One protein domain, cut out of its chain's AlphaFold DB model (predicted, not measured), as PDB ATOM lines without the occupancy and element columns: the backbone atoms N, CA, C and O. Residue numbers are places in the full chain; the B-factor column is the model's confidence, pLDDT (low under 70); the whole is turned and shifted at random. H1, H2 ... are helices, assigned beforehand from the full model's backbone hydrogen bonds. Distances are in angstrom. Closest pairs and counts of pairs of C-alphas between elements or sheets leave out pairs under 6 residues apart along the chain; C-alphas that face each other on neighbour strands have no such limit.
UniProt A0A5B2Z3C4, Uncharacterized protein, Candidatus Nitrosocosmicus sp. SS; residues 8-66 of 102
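What this domain is: This is residues 8 to 66 of the 102 residues of an uncharacterized protein of Candidatus Nitrosocosmicus sp. SS (UniProt A0A5B2Z3C4). One long helix, H2, makes the length of this rod, and the shorter H1 folds back beside its first part as a helical hairpin with unequal arms. The far part of H2 sticks out alone, with residues 48 to 66 standing free. The printed part has 59 residues, with two named helices, H1 then H2, and no named strand: all helix. It is extended, with a radius of gyration of the C-alphas of 16.9 A and spans of 57 by 18 by 8 A.

Where its parts are: Find C-alpha 30 at (60.141, 93.583, 83.625); from there H2, residues 30 to 65, runs 52.6 A to C-alpha 65 at (102.312, 102.395, 113.840). H1, residues 8 to 25, begins at C-alpha 8 at (79.027, 89.561, 105.277) and is 25.9 A long.

How they stand to each other: Look at Leu 23 and Ser 33, whose C-alphas, 7.1 A apart, are the closest of H1 and H2. The two helices touch, H2 with residues 33 to 47 alone. They form a hairpin, running opposite ways at a shallow tilt of 12 degrees. In H1 and H2 every O i to N i+4 pair is within hydrogen-bond range.

The domain as a whole: The C-alphas of Arg 27 and Gln 66, the two farthest apart, are 56.8 A apart. The printed part has no cut, and the link from H1 to H2 is tight. Mean pLDDT of the printed part is 70.2; look for values under 70 at residues 8 to 10, 23 to 31, 33 and 54 to 66.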
ATOM      1  N   TRP A   8      80.305  89.011 105.705       55.72
ATOM      2  CA  TRP A   8      79.027  89.561 105.277       55.72
ATOM      3  C   TRP A   8      78.844  89.804 103.754       55.72
ATOM      4  O   TRP A   8      77.768  89.500 103.247       55.72
ATOM      5  N   PRO A   9      79.848  90.265 102.974       64.06
ATOM      6  CA  PRO A   9      79.763  90.424 101.523       64.06
ATOM      7  C   PRO A   9      79.514  89.113 100.800       64.06
ATOM      8  O   PRO A   9      78.782  89.076  99.816       64.06
ATOM      9  N   PHE A  10      80.117  88.038 101.303       63.22
ATOM     10  CA  PHE A  10      80.010  86.722 100.703       63.22
ATOM     11  C   PHE A  10      78.568  86.211 100.803       63.22
ATOM     12  O   PHE A  10      77.979  85.795  99.808       63.22
ATOM     13  N   TRP A  11      77.957  86.379 101.981       70.81
ATOM     14  CA  TRP A  11      76.535  86.108 102.196       70.81
ATOM     15  C   TRP A  11      75.625  87.012 101.366       70.81
ATOM     16  O   TRP A  11      74.640  86.529 100.813       70.81
ATOM     17  N   SER A  12      75.965  88.297 101.220       71.19
ATOM     18  CA  SER A  12      75.180  89.210 100.383       71.19
ATOM     19  C   SER A  12      75.208  88.807  98.903       71.19
ATOM     20  O   SER A  12      74.163  88.794  98.261       71.19
ATOM     21  N   GLY A  13      76.368  88.393  98.377       71.94
ATOM     22  CA  GLY A  13      76.511  87.947  96.991       71.94
ATOM     23  C   GLY A  13      75.741  86.658  96.709       71.94
ATOM     24  O   GLY A  13      75.053  86.563  95.697       71.94
ATOM     25  N   ILE A  14      75.785  85.699  97.640       80.06
ATOM     26  CA  ILE A  14      74.998  84.459  97.563       80.06
ATOM     27  C   ILE A  14      73.499  84.760  97.607       80.06
ATOM     28  O   ILE A  14      72.749  84.231  96.787       80.06
ATOM     29  N   GLY A  15      73.071  85.644  98.514       80.44
ATOM     30  CA  GLY A  15      71.686  86.098  98.599       80.44
ATOM     31  C   GLY A  15      71.214  86.715  97.285       80.44
ATOM     32  O   GLY A  15      70.186  86.303  96.761       80.44
ATOM     33  N   PHE A  16      71.996  87.623  96.696       77.19
ATOM     34  CA  PHE A  16      71.679  88.231  95.400       77.19
ATOM     35  C   PHE A  16      71.643  87.230  94.243       77.19
ATOM     36  O   PHE A  16      70.769  87.342  93.386       77.19
ATOM     37  N   ALA A  17      72.551  86.251  94.213       76.56
ATOM     38  CA  ALA A  17      72.580  85.228  93.169       76.56
ATOM     39  C   ALA A  17      71.340  84.321  93.229       76.56
ATOM     40  O   ALA A  17      70.657  84.146  92.220       76.56
ATOM     41  N   LEU A  18      71.001  83.811  94.420       80.00
ATOM     42  CA  LEU A  18      69.783  83.023  94.644       80.00
ATOM     43  C   LEU A  18      68.525  83.832  94.325       80.00
ATOM     44  O   LEU A  18      67.609  83.325  93.680       80.00
ATOM     45  N   PHE A  19      68.505  85.101  94.723       74.88
ATOM     46  CA  PHE A  19      67.376  85.982  94.466       74.88
ATOM     47  C   PHE A  19      67.204  86.279  92.966       74.88
ATOM     48  O   PHE A  19      66.089  86.246  92.445       74.88
ATOM     49  N   GLY A  20      68.305  86.507  92.245       70.00
ATOM     50  CA  GLY A  20      68.300  86.687  90.793       70.00
ATOM     51  C   GLY A  20      67.767  85.459  90.051       70.00
ATOM     52  O   GLY A  20      66.927  85.598  89.162       70.00
ATOM     53  N   ILE A  21      68.185  84.258  90.459       74.56
ATOM     54  CA  ILE A  21      67.690  82.992  89.891       74.56
ATOM     55  C   ILE A  21      66.183  82.837  90.139       74.56
ATOM     56  O   ILE A  21      65.447  82.466  89.224       74.56
ATOM     57  N   LEU A  22      65.707  83.183  91.340       72.69
ATOM     58  CA  LEU A  22      64.284  83.129  91.685       72.69
ATOM     59  C   LEU A  22      63.436  84.047  90.785       72.69
ATOM     60  O   LEU A  22      62.374  83.651  90.312       72.69
ATOM     61  N   LEU A  23      63.914  85.260  90.497       67.88
ATOM     62  CA  LEU A  23      63.217  86.211  89.620       67.88
ATOM     63  C   LEU A  23      63.132  85.740  88.170       67.88
ATOM     64  O   LEU A  23      62.102  85.929  87.519       67.88
ATOM     65  N   VAL A  24      64.205  85.129  87.665       64.75
ATOM     66  CA  VAL A  24      64.230  84.549  86.315       64.75
ATOM     67  C   VAL A  24      63.253  83.375  86.231       64.75
ATOM     68  O   VAL A  24      62.492  83.281  85.265       64.75
ATOM     69  N   ALA A  25      63.209  82.525  87.261       66.88
ATOM     70  CA  ALA A  25      62.311  81.375  87.323       66.88
ATOM     71  C   ALA A  25      60.824  81.771  87.327       66.88
ATOM     72  O   ALA A  25      60.005  81.089  86.714       66.88
ATOM     73  N   VAL A  26      60.465  82.894  87.957       67.06
ATOM     74  CA  VAL A  26      59.064  83.345  88.046       67.06
ATOM     75  C   VAL A  26      58.606  84.096  86.772       67.06
ATOM     76  O   VAL A  26      57.454  84.515  86.695       67.06
ATOM     77  N   ARG A  27      59.453  84.244  85.729       65.19
ATOM     78  CA  ARG A  27      59.163  85.054  84.514       65.19
ATOM     79  C   ARG A  27      58.555  86.414  84.879       65.19
ATOM     80  O   ARG A  27      57.560  86.855  84.302       65.19
ATOM     81  N   VAL A  28      59.111  87.053  85.908       56.88
ATOM     82  CA  VAL A  28      58.467  88.226  86.488       56.88
ATOM     83  C   VAL A  28      58.534  89.390  85.509       56.88
ATOM     84  O   VAL A  28      59.592  89.712  84.970       56.88
ATOM     85  N   ASN A  29      57.377  90.024  85.329       65.19
ATOM     86  CA  ASN A  29      57.154  91.281  84.625       65.19
ATOM     87  C   ASN A  29      58.377  92.225  84.754       65.19
ATOM     88  O   ASN A  29      58.866  92.422  85.873       65.19
ATOM     89  N   PRO A  30      58.856  92.866  83.668       68.56
ATOM     90  CA  PRO A  30      60.141  93.583  83.625       68.56
ATOM     91  C   PRO A  30      60.287  94.684  84.687       68.56
ATOM     92  O   PRO A  30      61.399  95.045  85.070       68.56
ATOM     93  N   ARG A  31      59.170  95.179  85.233       68.00
ATOM     94  CA  ARG A  31      59.161  96.138  86.345       68.00
ATOM     95  C   ARG A  31      59.801  95.597  87.624       68.00
ATOM     96  O   ARG A  31      60.464  96.354  88.321       68.00
ATOM     97  N   VAL A  32      59.641  94.311  87.931       70.94
ATOM     98  CA  VAL A  32      60.214  93.722  89.154       70.94
ATOM     99  C   VAL A  32      61.712  93.487  88.990       70.94
ATOM    100  O   VAL A  32      62.476  93.753  89.914       70.94
ATOM    101  N   SER A  33      62.152  93.092  87.792       69.56
ATOM    102  CA  SER A  33      63.580  92.988  87.465       69.56
ATOM    103  C   SER A  33      64.306  94.326  87.679       69.56
ATOM    104  O   SER A  33      65.370  94.358  88.293       69.56
ATOM    105  N   LEU A  34      63.683  95.442  87.282       73.88
ATOM    106  CA  LEU A  34      64.245  96.784  87.453       73.88
ATOM    107  C   LEU A  34      64.406  97.176  88.933       73.88
ATOM    108  O   LEU A  34      65.437  97.730  89.312       73.88
ATOM    109  N   VAL A  35      63.435  96.831  89.786       79.12
ATOM    110  CA  VAL A  35      63.521  97.073  91.239       79.12
ATOM    111  C   VAL A  35      64.696  96.305  91.848       79.12
ATOM    112  O   VAL A  35      65.479  96.876  92.607       79.12
ATOM    113  N   PHE A  36      64.876  95.038  91.470       73.44
ATOM    114  CA  PHE A  36      66.003  94.236  91.954       73.44
ATOM    115  C   PHE A  36      67.351  94.738  91.475       73.44
ATOM    116  O   PHE A  36      68.313  94.744  92.245       73.44
ATOM    117  N   PHE A  37      67.408  95.212  90.236       75.62
ATOM    118  CA  PHE A  37      68.609  95.823  89.696       75.62
ATOM    119  C   PHE A  37      68.984  97.094  90.466       75.62
ATOM    120  O   PHE A  37      70.148  97.279  90.819       75.62
ATOM    121  N   GLY A  38      67.994  97.924  90.815       82.56
ATOM    122  CA  GLY A  38      68.190  99.107  91.652       82.56
ATOM    123  C   GLY A  38      68.732  98.767  93.042       82.56
ATOM    124  O   GLY A  38      69.718  99.359  93.479       82.56
ATOM    125  N   VAL A  39      68.145  97.771  93.712       80.69
ATOM    126  CA  VAL A  39      68.604  97.307  95.035       80.69
ATOM    127  C   VAL A  39      70.015  96.711  94.958       80.69
ATOM    128  O   VAL A  39      70.855  97.015  95.805       80.69
ATOM    129  N   GLY A  40      70.306  95.929  93.913       78.06
ATOM    130  CA  GLY A  40      71.635  95.374  93.641       78.06
ATOM    131  C   GLY A  40      72.700  96.446  93.457       78.06
ATOM    132  O   GLY A  40      73.743  96.398  94.110       78.06
ATOM    133  N   LEU A  41      72.412  97.457  92.637       82.06
ATOM    134  CA  LEU A  41      73.297  98.606  92.440       82.06
ATOM    135  C   LEU A  41      73.544  99.368  93.743       82.06
ATOM    136  O   LEU A  41      74.688  99.699  94.049       82.06
ATOM    137  N   PHE A  42      72.498  99.615  94.532       83.25
ATOM    138  CA  PHE A  42      72.625 100.339  95.796       83.25
ATOM    139  C   PHE A  42      73.542  99.606  96.781       83.25
ATOM    140  O   PHE A  42      74.441 100.207  97.374       83.25
ATOM    141  N   LEU A  43      73.356  98.290  96.912       80.50
ATOM    142  CA  LEU A  43      74.195  97.438  97.754       80.50
ATOM    143  C   LEU A  43      75.634  97.359  97.240       80.50
ATOM    144  O   LEU A  43      76.563  97.422  98.045       80.50
ATOM    145  N   PHE A  44      75.835  97.313  95.923       79.44
ATOM    146  CA  PHE A  44      77.167  97.343  95.322       79.44
ATOM    147  C   PHE A  44      77.916  98.648  95.637       79.44
ATOM    148  O   PHE A  44      79.053  98.614  96.108       79.44
ATOM    149  N   VAL A  45      77.267  99.802  95.457       83.25
ATOM    150  CA  VAL A  45      77.860 101.114  95.774       83.25
ATOM    151  C   VAL A  45      78.173 101.228  97.265       83.25
ATOM    152  O   VAL A  45      79.266 101.658  97.642       83.25
ATOM    153  N   PHE A  46      77.248 100.798  98.126       81.62
ATOM    154  CA  PHE A  46      77.457 100.790  99.573       81.62
ATOM    155  C   PHE A  46      78.650  99.909  99.974       81.62
ATOM    156  O   PHE A  46      79.451 100.278 100.839       81.62
ATOM    157  N   TRP A  47      78.815  98.770  99.304       77.56
ATOM    158  CA  TRP A  47      79.934  97.867  99.529       77.56
ATOM    159  C   TRP A  47      81.281  98.482  99.135       77.56
ATOM    160  O   TRP A  47      82.220  98.491  99.939       77.56
ATOM    161  N   VAL A  48      81.357  99.072  97.939       80.44
ATOM    162  CA  VAL A  48      82.547  99.793  97.459       80.44
ATOM    163  C   VAL A  48      82.913 100.929  98.419       80.44
ATOM    164  O   VAL A  48      84.081 101.083  98.787       80.44
ATOM    165  N   TYR A  49      81.919 101.678  98.903       81.19
ATOM    166  CA  TYR A  49      82.123 102.740  99.889       81.19
ATOM    167  C   TYR A  49      82.739 102.215 101.197       81.19
ATOM    168  O   TYR A  49      83.692 102.806 101.721       81.19
ATOM    169  N   LEU A  50      82.240 101.093 101.724       75.88
ATOM    170  CA  LEU A  50      82.783 100.490 102.941       75.88
ATOM    171  C   LEU A  50      84.211  99.971 102.755       75.88
ATOM    172  O   LEU A  50      85.032 100.157 103.659       75.88
ATOM    173  N   ILE A  51      84.534  99.375 101.606       73.19
ATOM    174  CA  ILE A  51      85.905  98.950 101.290       73.19
ATOM    175  C   ILE A  51      86.847 100.143 101.283       73.19
ATOM    176  O   ILE A  51      87.812 100.151 102.045       73.19
ATOM    177  N   LEU A  52      86.513 101.190 100.527       74.06
ATOM    178  CA  LEU A  52      87.312 102.414 100.453       74.06
ATOM    179  C   LEU A  52      87.543 103.023 101.841       74.06
ATOM    180  O   LEU A  52      88.662 103.415 102.181       74.06
ATOM    181  N   LYS A  53      86.502 103.069 102.679       72.88
ATOM    182  CA  LYS A  53      86.596 103.577 104.054       72.88
ATOM    183  C   LYS A  53      87.477 102.691 104.939       72.88
ATOM    184  O   LYS A  53      88.217 103.205 105.780       72.88
ATOM    185  N   THR A  54      87.413 101.375 104.763       67.62
ATOM    186  CA  THR A  54      88.205 100.413 105.542       67.62
ATOM    187  C   THR A  54      89.675 100.443 105.126       67.62
ATOM    188  O   THR A  54      90.545 100.454 105.998       67.62
ATOM    189  N   ASP A  55      89.961 100.566 103.830       65.25
ATOM    190  CA  ASP A  55      91.317 100.749 103.305       65.25
ATOM    191  C   ASP A  55      91.934 102.071 103.761       65.25
ATOM    192  O   ASP A  55      93.073 102.087 104.231       65.25
ATOM    193  N   ARG A  56      91.173 103.174 103.735       61.31
ATOM    194  CA  ARG A  56      91.616 104.463 104.300       61.31
ATOM    195  C   ARG A  56      91.989 104.328 105.778       61.31
ATOM    196  O   ARG A  56      93.037 104.817 106.193       61.31
ATOM    197  N   LYS A  57      91.164 103.635 106.572       59.75
ATOM    198  CA  LYS A  57      91.444 103.382 107.996       59.75
ATOM    199  C   LYS A  57      92.658 102.477 108.201       59.75
ATOM    200  O   LYS A  57      93.411 102.704 109.145       59.75
ATOM    201  N   LYS A  58      92.871 101.474 107.344       58.59
ATOM    202  CA  LYS A  58      94.076 100.632 107.382       58.59
ATOM    203  C   LYS A  58      95.330 101.434 107.069       58.59
ATOM    204  O   LYS A  58      96.262 101.359 107.859       58.59
ATOM    205  N   LYS A  59      95.324 102.234 105.996       56.56
ATOM    206  CA  LYS A  59      96.453 103.104 105.631       56.56
ATOM    207  C   LYS A  59      96.789 104.102 106.743       56.56
ATOM    208  O   LYS A  59      97.956 104.269 107.075       56.56
ATOM    209  N   ALA A  60      95.775 104.694 107.378       58.44
ATOM    210  CA  ALA A  60      95.975 105.568 108.535       58.44
ATOM    211  C   ALA A  60      96.574 104.819 109.744       58.44
ATOM    212  O   ALA A  60      97.503 105.315 110.372       58.44
ATOM    213  N   LYS A  61      96.096 103.599 110.043       55.75
ATOM    214  CA  LYS A  61      96.634 102.772 111.139       55.75
ATOM    215  C   LYS A  61      98.060 102.275 110.890       55.75
ATOM    216  O   LYS A  61      98.830 102.154 111.838       55.75
ATOM    217  N   THR A  62      98.430 101.975 109.646       55.91
ATOM    218  CA  THR A  62      99.814 101.602 109.310       55.91
ATOM    219  C   THR A  62     100.763 102.788 109.458       55.91
ATOM    220  O   THR A  62     101.864 102.607 109.962       55.91
ATOM    221  N   LEU A  63     100.314 104.002 109.118       54.78
ATOM    222  CA  LEU A  63     101.102 105.233 109.253       54.78
ATOM    223  C   LEU A  63     101.273 105.645 110.729       54.78
ATOM    224  O   LEU A  63     102.344 106.095 111.128       54.78
ATOM    225  N   SER A  64     100.264 105.406 111.579       54.84
ATOM    226  CA  SER A  64     100.374 105.640 113.028       54.84
ATOM    227  C   SER A  64     101.288 104.648 113.756       54.84
ATOM    228  O   SER A  64     101.777 104.964 114.833       54.84
ATOM    229  N   LEU A  65     101.493 103.443 113.208       52.91
ATOM    230  CA  LEU A  65     102.312 102.395 113.840       52.91
ATOM    231  C   LEU A  65     103.787 102.467 113.410       52.91
ATOM    232  O   LEU A  65     104.654 101.882 114.058       52.91
ATOM    233  N   GLN A  66     104.089 103.195 112.334       57.50
ATOM    234  CA  GLN A  66     105.454 103.383 111.860       57.50
ATOM    235  C   GLN A  66     106.162 104.452 112.706       57.50
ATOM    236  O   GLN A  66     105.713 105.601 112.775       57.50
TER     237      GLN A  66